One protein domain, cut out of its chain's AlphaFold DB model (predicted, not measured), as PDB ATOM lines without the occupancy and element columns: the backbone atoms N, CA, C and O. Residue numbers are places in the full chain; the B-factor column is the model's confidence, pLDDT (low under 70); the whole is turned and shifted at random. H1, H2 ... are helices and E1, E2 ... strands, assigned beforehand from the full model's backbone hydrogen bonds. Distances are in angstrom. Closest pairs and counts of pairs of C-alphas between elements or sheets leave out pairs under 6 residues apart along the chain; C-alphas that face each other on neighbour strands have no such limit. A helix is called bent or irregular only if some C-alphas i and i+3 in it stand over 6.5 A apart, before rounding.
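What this domain is: This is residues 549 to 643 and 656 to 693 of the 737 residues of the protein "Secreted effector protein PipB2" of Pandoraea commovens (UniProt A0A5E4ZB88). A small twisted sheet of four antiparallel strands forms the core, with helix H4 over one face and helix H6 crossing the other. Beside its E1 edge runs a helical hairpin, H2 with H3 folded back on it; short H1 leads into H2, and H5 follows straight on from E2 at the end of E1 where Tyr 610 stands. The printed part has 133 residues, with six named helices and four named strands in the order H1, H2, H3, H4, E1, E2, H5, E3, E4, H6; the sheet's order is E1, E2, E3, E4, and the class is mixed, helices and strands. The whole is compact, with a radius of gyration of the C-alphas of 14.5 A and spans of 45 by 38 by 28 A.

Where its parts are: The sheet is made of E1, residues 610 to 614, 13.2 A long; E2, residues 620 to 625, the longest strand at 16.9 A; E3, residues 662 to 666, 13.6 A; and E4, residues 674 to 676, 6.9 A. C-alpha 610, where E1 begins, is at (18.971, 13.031, -12.366). H4 spans residues 592 to 599, 11.4 A, and H6 residues 679 to 688, 14.4 A, ending with C-alpha 688 at (25.908, 14.284, -29.953). H2 spans residues 557 to 568, 16.4 A, and H3, the longest helix, residues 576 to 589, 20.2 A. H1 spans residues 550 to 554, 6.1 A, beginning with C-alpha 550 at (38.657, 12.657, -17.981). H5 spans residues 626 to 633, 10.4 A; it is neither bent nor irregular, but only just: C-alphas 628 and 631 are 6.1 A apart.

How they stand to each other: E1 and E4 are the edge strands. The hairpin E1 and E2 is antiparallel at 164 degrees, with N 611 and O 624 within hydrogen-bond range at 2.8 A. E2 and E3 are antiparallel at 167 degrees, with N 664 and O 621 2.8 A apart. The hairpin E3 and E4 is antiparallel at 136 degrees, with N 665 and O 675 2.9 A apart. From edge to edge the strands' lines turn by 62 degrees. There are three layers, helices on both faces of a sheet: H2, H5 and H6 on one face, H4 on the other. H4, at a height over the sheet of 8.0 A, lies over E3 and only just over E2, with 3 of its C-alphas there. It runs along the strands, at 26 degrees to E3 on the local plane; its closest C-alphas to E4 are those of Ala 597 and Tyr 674, 5.9 A apart. H6, at a height of 9.1 A, runs across the strands, at 82 degrees to E3 on the local plane; the closest C-alphas of the two are those of Val 663 and Leu 682, 6.5 A apart. H2 is on the sheet, and its closest C-alphas to E1 are those of Ala 557 and Trp 613, 6.1 A apart. The helical hairpin H2 and H3 touch at Ala 567 and Thr 579, their closest C-alphas at 6.5 A, with a shallow tilt of 21 degrees, opposite ways. H5 is also on the sheet, the C-alphas of Tyr 610 and Lys 626 being 5.1 A apart. H1 is close to H3 but not clearly touching, with the C-alphas of Pro 550 and Thr 589 closest at 5.7 A. Every O i to N i+4 pair is within hydrogen-bond range in H1, H2, H3 and H6; H4 has 3 of 4 and H5 2 of 4.

The domain as a whole: The two C-alphas farthest apart, those of Gly 573 and Ala 669, are 46.1 A apart. Residues 644 to 655 are not printed, and C-alphas 643 and 656 stand 12.4 A apart across this cut, in the link from H5 to E3. Of the links that are printed whole, none is long. The mean pLDDT of the printed part is 82.1; it is under 70 at residue 631, residues 634 to 643, residues 656 to 659 and residues 671 to 672.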
ATOM      1  N   PRO A 549      41.687   8.909 -18.366       92.25
ATOM      2  CA  PRO A 549      41.752  10.363 -18.438       92.25
ATOM      3  C   PRO A 549      40.337  10.947 -18.621       92.25
ATOM      4  O   PRO A 549      39.545  10.352 -19.363       92.25
ATOM      5  N   PRO A 550      40.016  12.109 -18.013       89.06
ATOM      6  CA  PRO A 550      38.657  12.657 -17.981       89.06
ATOM      7  C   PRO A 550      37.983  12.743 -19.355       89.06
ATOM      8  O   PRO A 550      36.869  12.259 -19.509       89.06
ATOM      9  N   GLU A 551      38.688  13.221 -20.382       89.00
ATOM     10  CA  GLU A 551      38.176  13.338 -21.760       89.00
ATOM     11  C   GLU A 551      37.682  11.997 -22.330       89.00
ATOM     12  O   GLU A 551      36.646  11.922 -22.985       89.00
ATOM     13  N   THR A 552      38.382  10.899 -22.031       90.19
ATOM     14  CA  THR A 552      37.992   9.552 -22.480       90.19
ATOM     15  C   THR A 552      36.799   8.993 -21.696       90.19
ATOM     16  O   THR A 552      36.066   8.144 -22.213       90.19
ATOM     17  N   VAL A 553      36.597   9.450 -20.456       92.56
ATOM     18  CA  VAL A 553      35.410   9.121 -19.652       92.56
ATOM     19  C   VAL A 553      34.209   9.930 -20.148       92.56
ATOM     20  O   VAL A 553      33.143   9.360 -20.378       92.56
ATOM     21  N   TRP A 554      34.388  11.231 -20.398       93.25
ATOM     22  CA  TRP A 554      33.357  12.136 -20.920       93.25
ATOM     23  C   TRP A 554      32.886  11.724 -22.311       93.25
ATOM     24  O   TRP A 554      31.685  11.669 -22.563       93.25
ATOM     25  N   ALA A 555      33.810  11.295 -23.173       91.25
ATOM     26  CA  ALA A 555      33.488  10.706 -24.467       91.25
ATOM     27  C   ALA A 555      32.634   9.430 -24.370       91.25
ATOM     28  O   ALA A 555      32.193   8.938 -25.395       91.25
ATOM     29  N   ARG A 556      32.387   8.868 -23.180       93.44
ATOM     30  CA  ARG A 556      31.488   7.722 -22.951       93.44
ATOM     31  C   ARG A 556      30.356   8.045 -21.975       93.44
ATOM     32  O   ARG A 556      29.757   7.132 -21.400       93.44
ATOM     33  N   ALA A 557      30.025   9.327 -21.810       92.75
ATOM     34  CA  ALA A 557      28.946   9.776 -20.932       92.75
ATOM     35  C   ALA A 557      27.604   9.091 -21.250       92.75
ATOM     36  O   ALA A 557      26.873   8.733 -20.326       92.75
ATOM     37  N   GLY A 558      27.305   8.820 -22.528       91.81
ATOM     38  CA  GLY A 558      26.086   8.114 -22.928       91.81
ATOM     39  C   GLY A 558      26.044   6.663 -22.461       91.81
ATOM     40  O   GLY A 558      25.001   6.202 -21.992       91.81
ATOM     41  N   ALA A 559      27.175   5.957 -22.503       93.75
ATOM     42  CA  ALA A 559      27.291   4.605 -21.963       93.75
ATOM     43  C   ALA A 559      27.138   4.583 -20.434       93.75
ATOM     44  O   ALA A 559      26.422   3.736 -19.896       93.75
ATOM     45  N   ILE A 560      27.767   5.534 -19.735       94.69
ATOM     46  CA  ILE A 560      27.697   5.662 -18.271       94.69
ATOM     47  C   ILE A 560      26.266   5.950 -17.822       94.69
ATOM     48  O   ILE A 560      25.731   5.221 -16.986       94.69
ATOM     49  N   CYS A 561      25.620   6.954 -18.417       93.56
ATOM     50  CA  CYS A 561      24.269   7.361 -18.041       93.56
ATOM     51  C   CYS A 561      23.236   6.261 -18.300       93.56
ATOM     52  O   CYS A 561      22.383   6.019 -17.449       93.56
ATOM     53  N   GLN A 562      23.324   5.556 -19.433       92.94
ATOM     54  CA  GLN A 562      22.429   4.430 -19.719       92.94
ATOM     55  C   GLN A 562      22.658   3.249 -18.778       92.94
ATOM     56  O   GLN A 562      21.698   2.633 -18.326       92.94
ATOM     57  N   THR A 563      23.915   2.937 -18.455       93.94
ATOM     58  CA  THR A 563      24.218   1.820 -17.553       93.94
ATOM     59  C   THR A 563      23.744   2.118 -16.128       93.94
ATOM     60  O   THR A 563      23.104   1.267 -15.518       93.94
ATOM     61  N   LEU A 564      23.981   3.336 -15.621       93.25
ATOM     62  CA  LEU A 564      23.457   3.788 -14.327       93.25
ATOM     63  C   LEU A 564      21.928   3.750 -14.298       93.25
ATOM     64  O   LEU A 564      21.350   3.224 -13.351       93.25
ATOM     65  N   TYR A 565      21.280   4.246 -15.355       91.88
ATOM     66  CA  TYR A 565      19.827   4.219 -15.474       91.88
ATOM     67  C   TYR A 565      19.275   2.805 -15.295       91.88
ATOM     68  O   TYR A 565      18.436   2.582 -14.426       91.88
ATOM     69  N   TRP A 566      19.767   1.851 -16.087       92.00
ATOM     70  CA  TRP A 566      19.259   0.483 -16.071       92.00
ATOM     71  C   TRP A 566      19.627  -0.284 -14.799       92.00
ATOM     72  O   TRP A 566      18.804  -1.065 -14.322       92.00
ATOM     73  N   ALA A 567      20.808  -0.041 -14.222       90.75
ATOM     74  CA  ALA A 567      21.195  -0.617 -12.935       90.75
ATOM     75  C   ALA A 567      20.237  -0.178 -11.814       90.75
ATOM     76  O   ALA A 567      19.801  -0.999 -11.016       90.75
ATOM     77  N   GLU A 568      19.844   1.096 -11.799       90.06
ATOM     78  CA  GLU A 568      18.872   1.633 -10.837       90.06
ATOM     79  C   GLU A 568      17.430   1.175 -11.107       90.06
ATOM     80  O   GLU A 568      16.625   1.125 -10.186       90.06
ATOM     81  N   GLU A 569      17.095   0.810 -12.349       88.50
ATOM     82  CA  GLU A 569      15.838   0.114 -12.693       88.50
ATOM     83  C   GLU A 569      15.904  -1.407 -12.408       88.50
ATOM     84  O   GLU A 569      15.066  -2.187 -12.879       88.50
ATOM     85  N   GLY A 570      16.930  -1.857 -11.676       85.69
ATOM     86  CA  GLY A 570      17.109  -3.241 -11.243       85.69
ATOM     87  C   GLY A 570      17.526  -4.217 -12.349       85.69
ATOM     88  O   GLY A 570      17.372  -5.428 -12.184       85.69
ATOM     89  N   GLN A 571      18.021  -3.737 -13.494       87.31
ATOM     90  CA  GLN A 571      18.495  -4.611 -14.571       87.31
ATOM     91  C   GLN A 571      19.918  -5.123 -14.306       87.31
ATOM     92  O   GLN A 571      20.768  -4.419 -13.766       87.31
ATOM     93  N   GLY A 572      20.187  -6.368 -14.709       78.38
ATOM     94  CA  GLY A 572      21.508  -6.996 -14.583       78.38
ATOM     95  C   GLY A 572      21.873  -7.506 -13.187       78.38
ATOM     96  O   GLY A 572      23.001  -7.946 -13.003       78.38
ATOM     97  N   GLY A 573      20.951  -7.460 -12.217       81.31
ATOM     98  CA  GLY A 573      21.154  -8.036 -10.879       81.31
ATOM     99  C   GLY A 573      22.257  -7.356 -10.062       81.31
ATOM    100  O   GLY A 573      22.859  -7.989  -9.195       81.31
ATOM    101  N   VAL A 574      22.555  -6.090 -10.358       85.75
ATOM    102  CA  VAL A 574      23.669  -5.385  -9.729       85.75
ATOM    103  C   VAL A 574      23.242  -4.727  -8.419       85.75
ATOM    104  O   VAL A 574      22.137  -4.204  -8.316       85.75
ATOM    105  N   SER A 575      24.107  -4.761  -7.401       88.56
ATOM    106  CA  SER A 575      23.789  -4.214  -6.080       88.56
ATOM    107  C   SER A 575      23.776  -2.686  -6.064       88.56
ATOM    108  O   SER A 575      24.641  -2.048  -6.669       88.56
ATOM    109  N   ASP A 576      22.889  -2.101  -5.254       88.69
ATOM    110  CA  ASP A 576      22.804  -0.647  -5.039       88.69
ATOM    111  C   ASP A 576      24.156  -0.032  -4.654       88.69
ATOM    112  O   ASP A 576      24.508   1.061  -5.092       88.69
ATOM    113  N   SER A 577      24.968  -0.769  -3.888       90.38
ATOM    114  CA  SER A 577      26.320  -0.355  -3.501       90.38
ATOM    115  C   SER A 577      27.274  -0.194  -4.690       90.38
ATOM    116  O   SER A 577      28.063   0.749  -4.716       90.38
ATOM    117  N   ARG A 578      27.207  -1.083  -5.690       90.50
ATOM    118  CA  ARG A 578      28.023  -0.989  -6.911       90.50
ATOM    119  C   ARG A 578      27.529   0.143  -7.803       90.50
ATOM    120  O   ARG A 578      28.348   0.887  -8.337       90.50
ATOM    121  N   THR A 579      26.213   0.303  -7.919       92.19
ATOM    122  CA  THR A 579      25.594   1.413  -8.652       92.19
ATOM    123  C   THR A 579      26.018   2.761  -8.063       92.19
ATOM    124  O   THR A 579      26.488   3.639  -8.788       92.19
ATOM    125  N   ALA A 580      25.960   2.899  -6.734       91.31
ATOM    126  CA  ALA A 580      26.425   4.087  -6.022       91.31
ATOM    127  C   ALA A 580      27.931   4.333  -6.215       91.31
ATOM    128  O   ALA A 580      28.344   5.475  -6.412       91.31
ATOM    129  N   ALA A 581      28.752   3.276  -6.218       93.31
ATOM    130  CA  ALA A 581      30.188   3.387  -6.462       93.31
ATOM    131  C   ALA A 581      30.504   3.895  -7.880       93.31
ATOM    132  O   ALA A 581      31.348   4.779  -8.032       93.31
ATOM    133  N   LEU A 582      29.810   3.394  -8.911       94.50
ATOM    134  CA  LEU A 582      29.951   3.905 -10.277       94.50
ATOM    135  C   LEU A 582      29.499   5.363 -10.377       94.50
ATOM    136  O   LEU A 582      30.200   6.169 -10.982       94.50
ATOM    137  N   ARG A 583      28.370   5.716  -9.754       93.12
ATOM    138  CA  ARG A 583      27.871   7.097  -9.726       93.12
ATOM    139  C   ARG A 583      28.884   8.038  -9.075       93.12
ATOM    140  O   ARG A 583      29.203   9.070  -9.656       93.12
ATOM    141  N   ALA A 584      29.447   7.671  -7.926       92.38
ATOM    142  CA  ALA A 584      30.482   8.462  -7.264       92.38
ATOM    143  C   ALA A 584      31.750   8.594  -8.124       92.38
ATOM    144  O   ALA A 584      32.284   9.692  -8.269       92.38
ATOM    145  N   ALA A 585      32.206   7.498  -8.742       94.00
ATOM    146  CA  ALA A 585      33.360   7.523  -9.636       94.00
ATOM    147  C   ALA A 585      33.121   8.436 -10.848       94.00
ATOM    148  O   ALA A 585      33.982   9.250 -11.159       94.00
ATOM    149  N   TRP A 586      31.942   8.359 -11.477       94.50
ATOM    150  CA  TRP A 586      31.542   9.240 -12.576       94.50
ATOM    151  C   TRP A 586      31.596  10.712 -12.166       94.50
ATOM    152  O   TRP A 586      32.239  11.518 -12.834       94.50
ATOM    153  N   VAL A 587      30.993  11.051 -11.027       91.12
ATOM    154  CA  VAL A 587      30.970  12.423 -10.508       91.12
ATOM    155  C   VAL A 587      32.372  12.960 -10.250       91.12
ATOM    156  O   VAL A 587      32.655  14.100 -10.602       91.12
ATOM    157  N   ASN A 588      33.267  12.136  -9.706       91.25
ATOM    158  CA  ASN A 588      34.651  12.530  -9.449       91.25
ATOM    159  C   ASN A 588      35.449  12.813 -10.733       91.25
ATOM    160  O   ASN A 588      36.477  13.483 -10.664       91.25
ATOM    161  N   THR A 589      34.995  12.327 -11.894       92.31
ATOM    162  CA  THR A 589      35.615  12.651 -13.191       92.31
ATOM    163  C   THR A 589      35.130  13.973 -13.785       92.31
ATOM    164  O   THR A 589      35.745  14.481 -14.723       92.31
ATOM    165  N   LEU A 590      34.027  14.534 -13.279       90.75
ATOM    166  CA  LEU A 590      33.496  15.807 -13.757       90.75
ATOM    167  C   LEU A 590      34.309  16.975 -13.177       90.75
ATOM    168  O   LEU A 590      34.741  16.916 -12.023       90.75
ATOM    169  N   PRO A 591      34.489  18.080 -13.922       89.25
ATOM    170  CA  PRO A 591      35.114  19.275 -13.370       89.25
ATOM    171  C   PRO A 591      34.325  19.782 -12.154       89.25
ATOM    172  O   PRO A 591      33.104  19.921 -12.217       89.25
ATOM    173  N   ALA A 592      35.012  20.110 -11.055       83.94
ATOM    174  CA  ALA A 592      34.364  20.504  -9.796       83.94
ATOM    175  C   ALA A 592      33.360  21.665  -9.964       83.94
ATOM    176  O   ALA A 592      32.320  21.698  -9.307       83.94
ATOM    177  N   GLN A 593      33.643  22.587 -10.887       87.56
ATOM    178  CA  GLN A 593      32.788  23.741 -11.168       87.56
ATOM    179  C   GLN A 593      31.507  23.368 -11.938       87.56
ATOM    180  O   GLN A 593      30.482  24.016 -11.743       87.56
ATOM    181  N   VAL A 594      31.494  22.266 -12.705       88.44
ATOM    182  CA  VAL A 594      30.274  21.748 -13.362       88.44
ATOM    183  C   VAL A 594      29.229  21.362 -12.324       88.44
ATOM    184  O   VAL A 594      28.059  21.705 -12.466       88.44
ATOM    185  N   HIS A 595      29.648  20.677 -11.258       84.94
ATOM    186  CA  HIS A 595      28.745  20.268 -10.184       84.94
ATOM    187  C   HIS A 595      28.075  21.473  -9.507       84.94
ATOM    188  O   HIS A 595      26.857  21.481  -9.301       84.94
ATOM    189  N   VAL A 596      28.871  22.500  -9.193       87.56
ATOM    190  CA  VAL A 596      28.389  23.741  -8.573       87.56
ATOM    191  C   VAL A 596      27.436  24.468  -9.521       87.56
ATOM    192  O   VAL A 596      26.318  24.805  -9.133       87.56
ATOM    193  N   ALA A 597      27.828  24.639 -10.784       87.38
ATOM    194  CA  ALA A 597      27.042  25.363 -11.774       87.38
ATOM    195  C   ALA A 597      25.719  24.657 -12.126       87.38
ATOM    196  O   ALA A 597      24.704  25.330 -12.330       87.38
ATOM    197  N   LEU A 598      25.693  23.318 -12.164       88.06
ATOM    198  CA  LEU A 598      24.474  22.526 -12.379       88.06
ATOM    199  C   LEU A 598      23.541  22.505 -11.161       88.06
ATOM    200  O   LEU A 598      22.350  22.255 -11.336       88.06
ATOM    201  N   SER A 599      24.056  22.768  -9.957       88.94
ATOM    202  CA  SER A 599      23.270  22.769  -8.712       88.94
ATOM    203  C   SER A 599      22.898  24.170  -8.216       88.94
ATOM    204  O   SER A 599      22.242  24.322  -7.187       88.94
ATOM    205  N   ALA A 600      23.291  25.220  -8.940       86.19
ATOM    206  CA  ALA A 600      23.072  26.609  -8.538       86.19
ATOM    207  C   ALA A 600      21.593  27.062  -8.581       86.19
ATOM    208  O   ALA A 600      21.303  28.217  -8.294       86.19
ATOM    209  N   ASP A 601      20.648  26.191  -8.957       82.19
ATOM    210  CA  ASP A 601      19.195  26.408  -8.824       82.19
ATOM    211  C   ASP A 601      18.633  25.826  -7.518       82.19
ATOM    212  O   ASP A 601      17.422  25.827  -7.315       82.19
ATOM    213  N   GLY A 602      19.499  25.326  -6.631       82.25
ATOM    214  CA  GLY A 602      19.110  24.717  -5.360       82.25
ATOM    215  C   GLY A 602      18.719  23.242  -5.468       82.25
ATOM    216  O   GLY A 602      18.445  22.615  -4.448       82.25
ATOM    217  N   VAL A 603      18.725  22.658  -6.670       84.75
ATOM    218  CA  VAL A 603      18.520  21.220  -6.867       84.75
ATOM    219  C   VAL A 603      19.888  20.546  -6.933       84.75
ATOM    220  O   VAL A 603      20.755  20.978  -7.689       84.75
ATOM    221  N   ASN A 604      20.095  19.463  -6.186       85.81
ATOM    222  CA  ASN A 604      21.353  18.719  -6.226       85.81
ATOM    223  C   ASN A 604      21.505  17.988  -7.570       85.81
ATOM    224  O   ASN A 604      20.686  17.137  -7.917       85.81
ATOM    225  N   ALA A 605      22.546  18.302  -8.346       81.44
ATOM    226  CA  ALA A 605      22.784  17.647  -9.629       81.44
ATOM    227  C   ALA A 605      23.196  16.173  -9.529       81.44
ATOM    228  O   ALA A 605      23.098  15.450 -10.517       81.44
ATOM    229  N   LEU A 606      23.623  15.732  -8.346       81.69
ATOM    230  CA  LEU A 606      24.085  14.369  -8.086       81.69
ATOM    231  C   LEU A 606      22.996  13.444  -7.550       81.69
ATOM    232  O   LEU A 606      23.258  12.257  -7.345       81.69
ATOM    233  N   ASP A 607      21.800  13.979  -7.305       87.62
ATOM    234  CA  ASP A 607      20.662  13.188  -6.858       87.62
ATOM    235  C   ASP A 607      20.348  12.085  -7.899       87.62
ATOM    236  O   ASP A 607      20.333  12.374  -9.101       87.62
ATOM    237  N   PRO A 608      20.116  10.825  -7.479       84.81
ATOM    238  CA  PRO A 608      19.761   9.721  -8.375       84.81
ATOM    239  C   PRO A 608      18.558   9.990  -9.293       84.81
ATOM    240  O   PRO A 608      18.456   9.385 -10.359       84.81
ATOM    241  N   ALA A 609      17.677  10.932  -8.936       86.38
ATOM    242  CA  ALA A 609      16.591  11.399  -9.793       86.38
ATOM    243  C   ALA A 609      17.074  12.073 -11.093       86.38
ATOM    244  O   ALA A 609      16.267  12.287 -12.003       86.38
ATOM    245  N   TYR A 610      18.368  12.387 -11.208       89.50
ATOM    246  CA  TYR A 610      18.971  13.031 -12.366       89.50
ATOM    247  C   TYR A 610      20.176  12.261 -12.926       89.50
ATOM    248  O   TYR A 610      20.910  11.544 -12.236       89.50
ATOM    249  N   LEU A 611      20.394  12.466 -14.223       91.19
ATOM    250  CA  LEU A 611      21.567  12.029 -14.965       91.19
ATOM    251  C   LEU A 611      22.325  13.262 -15.456       91.19
ATOM    252  O   LEU A 611      21.735  14.175 -16.041       91.19
ATOM    253  N   VAL A 612      23.633  13.286 -15.205       92.50
ATOM    254  CA  VAL A 612      24.522  14.370 -15.635       92.50
ATOM    255  C   VAL A 612      25.237  13.954 -16.908       92.50
ATOM    256  O   VAL A 612      25.936  12.944 -16.932       92.50
ATOM    257  N   TRP A 613      25.074  14.771 -17.938       92.62
ATOM    258  CA  TRP A 613      25.656  14.617 -19.258       92.62
ATOM    259  C   TRP A 613      26.703  15.698 -19.463       92.62
ATOM    260  O   TRP A 613      26.500  16.843 -19.068       92.62
ATOM    261  N   ILE A 614      27.806  15.348 -20.107       92.25
ATOM    262  CA  ILE A 614      28.863  16.285 -20.470       92.25
ATOM    263  C   ILE A 614      29.366  15.918 -21.855       92.25
ATOM    264  O   ILE A 614      29.435  14.741 -22.207       92.25
ATOM    265  N   ARG A 615      29.662  16.941 -22.647       90.75
ATOM    266  CA  ARG A 615      30.215  16.800 -23.985       90.75
ATOM    267  C   ARG A 615      31.643  16.259 -23.925       90.75
ATOM    268  O   ARG A 615      32.338  16.502 -22.941       90.75
ATOM    269  N   ALA A 616      32.096  15.554 -24.962       87.12
ATOM    270  CA  ALA A 616      33.429  14.939 -24.953       87.12
ATOM    271  C   ALA A 616      34.577  15.953 -24.751       87.12
ATOM    272  O   ALA A 616      35.590  15.623 -24.142       87.12
ATOM    273  N   ASP A 617      34.397  17.193 -25.215       87.38
ATOM    274  CA  ASP A 617      35.342  18.306 -25.038       87.38
ATOM    275  C   ASP A 617      35.207  19.042 -23.689       87.38
ATOM    276  O   ASP A 617      35.983  19.949 -23.394       87.38
ATOM    277  N   GLY A 618      34.229  18.666 -22.859       87.00
ATOM    278  CA  GLY A 618      33.949  19.288 -21.565       87.00
ATOM    279  C   GLY A 618      33.254  20.652 -21.642       87.00
ATOM    280  O   GLY A 618      32.931  21.224 -20.609       87.00
ATOM    281  N   GLU A 619      32.980  21.185 -22.831       89.19
ATOM    282  CA  GLU A 619      32.526  22.574 -22.985       89.19
ATOM    283  C   GLU A 619      31.052  22.777 -22.615       89.19
ATOM    284  O   GLU A 619      30.650  23.874 -22.235       89.19
ATOM    285  N   VAL A 620      30.223  21.736 -22.730       90.88
ATOM    286  CA  VAL A 620      28.787  21.793 -22.418       90.88
ATOM    287  C   VAL A 620      28.424  20.638 -21.498       90.88
ATOM    288  O   VAL A 620      28.715  19.484 -21.809       90.88
ATOM    289  N   ALA A 621      27.732  20.934 -20.400       92.06
ATOM    290  CA  ALA A 621      27.165  19.928 -19.513       92.06
ATOM    291  C   ALA A 621      25.687  20.207 -19.240       92.06
ATOM    292  O   ALA A 621      25.234  21.353 -19.231       92.06
ATOM    293  N   ALA A 622      24.914  19.151 -19.021       91.44
ATOM    294  CA  ALA A 622      23.499  19.246 -18.724       91.44
ATOM    295  C   ALA A 622      23.086  18.224 -17.669       91.44
ATOM    296  O   ALA A 622      23.463  17.055 -17.721       91.44
ATOM    297  N   ARG A 623      22.240  18.655 -16.739       91.44
ATOM    298  CA  ARG A 623      21.493  17.760 -15.862       91.44
ATOM    299  C   ARG A 623      20.141  17.467 -16.494       91.44
ATOM    300  O   ARG A 623      19.415  18.406 -16.812       91.44
ATOM    301  N   LEU A 624      19.783  16.193 -16.631       88.62
ATOM    302  CA  LEU A 624      18.489  15.749 -17.151       88.62
ATOM    303  C   LEU A 624      17.753  14.884 -16.113       88.62
ATOM    304  O   LEU A 624      18.378  13.995 -15.534       88.62
ATOM    305  N   PRO A 625      16.444  15.099 -15.875       86.38
ATOM    306  CA  PRO A 625      15.653  14.211 -15.026       86.38
ATOM    307  C   PRO A 625      15.609  12.786 -15.585       86.38
ATOM    308  O   PRO A 625      15.361  12.583 -16.774       86.38
ATOM    309  N   LYS A 626      15.748  11.783 -14.715       84.88
ATOM    310  CA  LYS A 626      15.627  10.362 -15.070       84.88
ATOM    311  C   LYS A 626      14.254  10.027 -15.670       84.88
ATOM    312  O   LYS A 626      14.143   9.225 -16.597       84.88
ATOM    313  N   ALA A 627      13.200  10.683 -15.180       78.50
ATOM    314  CA  ALA A 627      11.844  10.545 -15.714       78.50
ATOM    315  C   ALA A 627      11.746  10.970 -17.189       78.50
ATOM    316  O   ALA A 627      11.003  10.371 -17.962       78.50
ATOM    317  N   LEU A 628      12.537  11.966 -17.596       76.12
ATOM    318  CA  LEU A 628      12.561  12.464 -18.965       76.12
ATOM    319  C   LEU A 628      13.253  11.458 -19.900       76.12
ATOM    320  O   LEU A 628      12.750  11.191 -20.987       76.12
ATOM    321  N   THR A 629      14.335  10.811 -19.453       74.88
ATOM    322  CA  THR A 629      15.024   9.763 -20.232       74.88
ATOM    323  C   THR A 629      14.225   8.455 -20.327       74.88
ATOM    324  O   THR A 629      14.358   7.726 -21.312       74.88
ATOM    325  N   ALA A 630      13.337   8.174 -19.365       72.50
ATOM    326  CA  ALA A 630      12.514   6.960 -19.338       72.50
ATOM    327  C   ALA A 630      11.585   6.807 -20.560       72.50
ATOM    328  O   ALA A 630      11.428   5.701 -21.086       72.50
ATOM    329  N   GLY A 631      11.024   7.916 -21.060       64.94
ATOM    330  CA  GLY A 631      10.162   7.923 -22.251       64.94
ATOM    331  C   GLY A 631      10.893   7.579 -23.559       64.94
ATOM    332  O   GLY A 631      10.258   7.201 -24.542       64.94
ATOM    333  N   VAL A 632      12.228   7.667 -23.577       72.44
ATOM    334  CA  VAL A 632      13.070   7.405 -24.759       72.44
ATOM    335  C   VAL A 632      13.731   6.033 -24.716       72.44
ATOM    336  O   VAL A 632      13.955   5.433 -25.773       72.44
ATOM    337  N   TRP A 633      13.986   5.503 -23.520       74.62
ATOM    338  CA  TRP A 633      14.569   4.173 -23.321       74.62
ATOM    339  C   TRP A 633      13.538   3.059 -23.079       74.62
ATOM    340  O   TRP A 633      13.910   1.891 -23.014       74.62
ATOM    341  N   GLY A 634      12.239   3.386 -23.074       59.78
ATOM    342  CA  GLY A 634      11.165   2.406 -23.279       59.78
ATOM    343  C   GLY A 634      10.712   1.660 -22.023       59.78
ATOM    344  O   GLY A 634      10.551   0.440 -22.055       59.78
ATOM    345  N   VAL A 635      10.466   2.373 -20.919       56.50
ATOM    346  CA  VAL A 635       9.785   1.793 -19.747       56.50
ATOM    347  C   VAL A 635       8.275   1.712 -20.001       56.50
ATOM    348  O   VAL A 635       7.636   2.701 -20.361       56.50
ATOM    349  N   ALA A 636       7.686   0.526 -19.809       41.28
ATOM    350  CA  ALA A 636       6.246   0.315 -19.941       41.28
ATOM    351  C   ALA A 636       5.478   1.198 -18.940       41.28
ATOM    352  O   ALA A 636       5.635   1.040 -17.732       41.28
ATOM    353  N   GLY A 637       4.658   2.120 -19.453       45.25
ATOM    354  CA  GLY A 637       3.859   3.059 -18.654       45.25
ATOM    355  C   GLY A 637       4.349   4.511 -18.672       45.25
ATOM    356  O   GLY A 637       3.599   5.389 -18.261       45.25
ATOM    357  N   ALA A 638       5.545   4.793 -19.203       42.88
ATOM    358  CA  ALA A 638       5.963   6.164 -19.486       42.88
ATOM    359  C   ALA A 638       5.362   6.597 -20.831       42.88
ATOM    360  O   ALA A 638       5.775   6.125 -21.892       42.88
ATOM    361  N   SER A 639       4.349   7.464 -20.806       37.22
ATOM    362  CA  SER A 639       3.888   8.142 -22.016       37.22
ATOM    363  C   SER A 639       5.073   8.875 -22.650       37.22
ATOM    364  O   SER A 639       5.807   9.586 -21.960       37.22
ATOM    365  N   GLN A 640       5.269   8.724 -23.969       40.81
ATOM    366  CA  GLN A 640       6.033   9.731 -24.712       40.81
ATOM    367  C   GLN A 640       5.435  11.090 -24.337       40.81
ATOM    368  O   GLN A 640       4.203  11.172 -24.317       40.81
ATOM    369  N   PRO A 641       6.240  12.113 -24.008       42.75
ATOM    370  CA  PRO A 641       5.693  13.422 -23.687       42.75
ATOM    371  C   PRO A 641       4.824  13.871 -24.866       42.75
ATOM    372  O   PRO A 641       5.342  14.131 -25.954       42.75
ATOM    373  N   LYS A 642       3.496  13.866 -24.690       37.12
ATOM    374  CA  LYS A 642       2.577  14.349 -25.717       37.12
ATOM    375  C   LYS A 642       2.590  15.863 -25.674       37.12
ATOM    376  O   LYS A 642       2.721  16.474 -24.614       37.12
ATOM    377  N   GLU A 643       2.432  16.468 -26.840       37.19
ATOM    378  CA  GLU A 643       2.222  17.903 -26.951       37.19
ATOM    379  C   GLU A 643       0.957  18.265 -26.150       37.19
ATOM    380  O   GLU A 643      -0.146  17.853 -26.501       37.19
ATOM    381  N   TRP A 656      11.716  26.856 -24.116       43.88
ATOM    382  CA  TRP A 656      11.602  25.437 -23.782       43.88
ATOM    383  C   TRP A 656      12.304  25.238 -22.438       43.88
ATOM    384  O   TRP A 656      13.529  25.269 -22.387       43.88
ATOM    385  N   HIS A 657      11.551  25.093 -21.351       51.09
ATOM    386  CA  HIS A 657      12.102  24.794 -20.030       51.09
ATOM    387  C   HIS A 657      11.705  23.364 -19.675       51.09
ATOM    388  O   HIS A 657      10.552  23.096 -19.349       51.09
ATOM    389  N   TRP A 658      12.637  22.422 -19.776       63.19
ATOM    390  CA  TRP A 658      12.420  21.092 -19.214       63.19
ATOM    391  C   TRP A 658      12.565  21.202 -17.700       63.19
ATOM    392  O   TRP A 658      13.609  21.619 -17.199       63.19
ATOM    393  N   VAL A 659      11.507  20.891 -16.958       65.56
ATOM    394  CA  VAL A 659      11.543  21.055 -15.504       65.56
ATOM    395  C   VAL A 659      12.553  20.095 -14.885       65.56
ATOM    396  O   VAL A 659      12.575  18.905 -15.188       65.56
ATOM    397  N   GLY A 660      13.435  20.649 -14.048       71.56
ATOM    398  CA  GLY A 660      14.571  19.937 -13.461       71.56
ATOM    399  C   GLY A 660      15.802  19.834 -14.374       71.56
ATOM    400  O   GLY A 660      16.854  19.369 -13.927       71.56
ATOM    401  N   THR A 661      15.720  20.297 -15.627       83.19
ATOM    402  CA  THR A 661      16.871  20.372 -16.533       83.19
ATOM    403  C   THR A 661      17.618  21.686 -16.373       83.19
ATOM    404  O   THR A 661      17.028  22.763 -16.397       83.19
ATOM    405  N   ARG A 662      18.945  21.595 -16.296       86.12
ATOM    406  CA  ARG A 662      19.838  22.754 -16.298       86.12
ATOM    407  C   ARG A 662      21.019  22.490 -17.214       86.12
ATOM    408  O   ARG A 662      21.553  21.385 -17.220       86.12
ATOM    409  N   VAL A 663      21.402  23.501 -17.984       87.81
ATOM    410  CA  VAL A 663      22.488  23.447 -18.967       87.81
ATOM    411  C   VAL A 663      23.525  24.468 -18.551       87.81
ATOM    412  O   VAL A 663      23.173  25.593 -18.194       87.81
ATOM    413  N   VAL A 664      24.788  24.083 -18.606       90.06
ATOM    414  CA  VAL A 664      25.921  24.957 -18.325       90.06
ATOM    415  C   VAL A 664      26.943  24.833 -19.440       90.06
ATOM    416  O   VAL A 664      27.067  23.784 -20.076       90.06
ATOM    417  N   VAL A 665      27.645  25.925 -19.698       90.25
ATOM    418  CA  VAL A 665      28.686  26.015 -20.719       90.25
ATOM    419  C   VAL A 665      29.927  26.578 -20.064       90.25
ATOM    420  O   VAL A 665      29.825  27.453 -19.203       90.25
ATOM    421  N   ARG A 666      31.085  26.068 -20.457       88.25
ATOM    422  CA  ARG A 666      32.367  26.579 -19.999       88.25
ATOM    423  C   ARG A 666      32.508  28.055 -20.362       88.25
ATOM    424  O   ARG A 666      32.201  28.464 -21.484       88.25
ATOM    425  N   ASP A 667      32.940  28.859 -19.401       85.25
ATOM    426  CA  ASP A 667      33.146  30.281 -19.619       85.25
ATOM    427  C   ASP A 667      34.388  30.507 -20.494       85.25
ATOM    428  O   ASP A 667      35.489  30.033 -20.210       85.25
ATOM    429  N   VAL A 668      34.200  31.263 -21.574       77.56
ATOM    430  CA  VAL A 668      35.262  31.644 -22.512       77.56
ATOM    431  C   VAL A 668      36.234  32.637 -21.861       77.56
ATOM    432  O   VAL A 668      37.413  32.656 -22.209       77.56
ATOM    433  N   ALA A 669      35.758  33.457 -20.918       75.06
ATOM    434  CA  ALA A 669      36.574  34.441 -20.207       75.06
ATOM    435  C   ALA A 669      37.357  33.826 -19.035       75.06
ATOM    436  O   ALA A 669      38.466  34.270 -18.729       75.06
ATOM    437  N   LEU A 670      36.803  32.790 -18.401       79.44
ATOM    438  CA  LEU A 670      37.394  32.065 -17.279       79.44
ATOM    439  C   LEU A 670      37.312  30.554 -17.557       79.44
ATOM    440  O   LEU A 670      36.374  29.908 -17.106       79.44
ATOM    441  N   PRO A 671      38.311  29.941 -18.225       63.34
ATOM    442  CA  PRO A 671      38.264  28.538 -18.674       63.34
ATOM    443  C   PRO A 671      38.095  27.479 -17.563       63.34
ATOM    444  O   PRO A 671      37.956  26.285 -17.844       63.34
ATOM    445  N   GLY A 672      38.160  27.897 -16.296       68.94
ATOM    446  CA  GLY A 672      37.868  27.064 -15.133       68.94
ATOM    447  C   GLY A 672      36.392  27.033 -14.730       68.94
ATOM    448  O   GLY A 672      36.019  26.090 -14.037       68.94
ATOM    449  N   ASP A 673      35.587  28.005 -15.169       83.69
ATOM    450  CA  ASP A 673      34.223  28.272 -14.696       83.69
ATOM    451  C   ASP A 673      33.139  27.892 -15.706       83.69
ATOM    452  O   ASP A 673      33.405  27.671 -16.889       83.69
ATOM    453  N   TYR A 674      31.912  27.744 -15.208       88.19
ATOM    454  CA  TYR A 674      30.742  27.320 -15.965       88.19
ATOM    455  C   TYR A 674      29.580  28.278 -15.731       88.19
ATOM    456  O   TYR A 674      29.058  28.419 -14.625       88.19
ATOM    457  N   VAL A 675      29.108  28.879 -16.816       86.12
ATOM    458  CA  VAL A 675      27.979  29.811 -16.817       86.12
ATOM    459  C   VAL A 675      26.700  29.128 -17.314       86.12
ATOM    460  O   VAL A 675      26.768  28.121 -18.027       86.12
ATOM    461  N   PRO A 676      25.505  29.639 -16.959       84.81
ATOM    462  CA  PRO A 676      24.246  29.118 -17.484       84.81
ATOM    463  C   PRO A 676      24.215  29.118 -19.019       84.81
ATOM    464  O   PRO A 676      24.470  30.135 -19.663       84.81
ATOM    465  N   GLY A 677      23.882  27.967 -19.600       82.31
ATOM    466  CA  GLY A 677      23.725  27.786 -21.040       82.31
ATOM    467  C   GLY A 677      22.325  28.134 -21.552       82.31
ATOM    468  O   GLY A 677      21.367  28.294 -20.799       82.31
ATOM    469  N   ILE A 678      22.199  28.195 -22.873       79.62
ATOM    470  CA  ILE A 678      20.964  28.350 -23.642       79.62
ATOM    471  C   ILE A 678      20.534  27.028 -24.294       79.62
ATOM    472  O   ILE A 678      21.328  26.122 -24.560       79.62
ATOM    473  N   MET A 679      19.257  26.951 -24.667       73.06
ATOM    474  CA  MET A 679      18.650  25.750 -25.259       73.06
ATOM    475  C   MET A 679      19.319  25.255 -26.547       73.06
ATOM    476  O   MET A 679      19.290  24.061 -26.833       73.06
ATOM    477  N   ARG A 680      19.973  26.136 -27.314       76.12
ATOM    478  CA  ARG A 680      20.734  25.732 -28.506       76.12
ATOM    479  C   ARG A 680      21.914  24.821 -28.153       76.12
ATOM    480  O   ARG A 680      22.214  23.909 -28.918       76.12
ATOM    481  N   GLN A 681      22.569  25.048 -27.012       82.75
ATOM    482  CA  GLN A 681      23.661  24.184 -26.557       82.75
ATOM    483  C   GLN A 681      23.131  22.850 -26.032       82.75
ATOM    484  O   GLN A 681      23.742  21.827 -26.317       82.75
ATOM    485  N   LEU A 682      21.958  22.829 -25.385       81.94
ATOM    486  CA  LEU A 682      21.282  21.570 -25.053       81.94
ATOM    487  C   LEU A 682      20.939  20.772 -26.309       81.94
ATOM    488  O   LEU A 682      21.211  19.581 -26.366       81.94
ATOM    489  N   GLN A 683      20.395  21.420 -27.339       77.75
ATOM    490  CA  GLN A 683      20.109  20.756 -28.609       77.75
ATOM    491  C   GLN A 683      21.386  20.208 -29.264       77.75
ATOM    492  O   GLN A 683      21.361  19.120 -29.830       77.75
ATOM    493  N   GLY A 684      22.500  20.943 -29.183       81.44
ATOM    494  CA  GLY A 684      23.811  20.469 -29.630       81.44
ATOM    495  C   GLY A 684      24.273  19.228 -28.863       81.44
ATOM    496  O   GLY A 684      24.629  18.237 -29.489       81.44
ATOM    497  N   LEU A 685      24.181  19.257 -27.531       84.94
ATOM    498  CA  LEU A 685      24.535  18.135 -26.658       84.94
ATOM    499  C   LEU A 685      23.657  16.904 -26.933       84.94
ATOM    500  O   LEU A 685      24.168  15.807 -27.107       84.94
ATOM    501  N   LEU A 686      22.339  17.072 -27.050       83.44
ATOM    502  CA  LEU A 686      21.416  15.971 -27.350       83.44
ATOM    503  C   LEU A 686      21.637  15.364 -28.742       83.44
ATOM    504  O   LEU A 686      21.340  14.193 -28.938       83.44
ATOM    505  N   ARG A 687      22.134  16.143 -29.714       81.88
ATOM    506  CA  ARG A 687      22.489  15.632 -31.049       81.88
ATOM    507  C   ARG A 687      23.761  14.794 -31.042       81.88
ATOM    508  O   ARG A 687      23.880  13.912 -31.883       81.88
ATOM    509  N   GLU A 688      24.689  15.079 -30.134       84.06
ATOM    510  CA  GLU A 688      25.908  14.284 -29.953       84.06
ATOM    511  C   GLU A 688      25.608  12.921 -29.328       84.06
ATOM    512  O   GLU A 688      26.245  11.930 -29.662       84.06
ATOM    513  N   PHE A 689      24.586  12.850 -28.474       87.12
ATOM    514  CA  PHE A 689      24.106  11.595 -27.910       87.12
ATOM    515  C   PHE A 689      22.916  11.064 -28.711       87.12
ATOM    516  O   PHE A 689      21.760  11.278 -28.341       87.12
ATOM    517  N   GLY A 690      23.176  10.314 -29.787       80.56
ATOM    518  CA  GLY A 690      22.122   9.671 -30.587       80.56
ATOM    519  C   GLY A 690      21.148   8.815 -29.758       80.56
ATOM    520  O   GLY A 690      19.950   8.754 -30.064       80.56
ATOM    521  N   CYS A 691      21.598   8.256 -28.626       82.62
ATOM    522  CA  CYS A 691      20.741   7.528 -27.687       82.62
ATOM    523  C   CYS A 691      19.603   8.397 -27.104       82.62
ATOM    524  O   CYS A 691      18.565   7.863 -26.700       82.62
ATOM    525  N   LEU A 692      19.748   9.726 -27.129       82.50
ATOM    526  CA  LEU A 692      18.781  10.728 -26.680       82.50
ATOM    527  C   LEU A 692      18.007  11.403 -27.821       82.50
ATOM    528  O   LEU A 692      17.157  12.250 -27.550       82.50
ATOM    529  N   ALA A 693      18.222  11.017 -29.085       71.25
ATOM    530  CA  ALA A 693      17.612  11.678 -30.246       71.25
ATOM    531  C   ALA A 693      16.069  11.734 -30.214       71.25
ATOM    532  O   ALA A 693      15.469  12.561 -30.891       71.25
TER     533      ALA A 693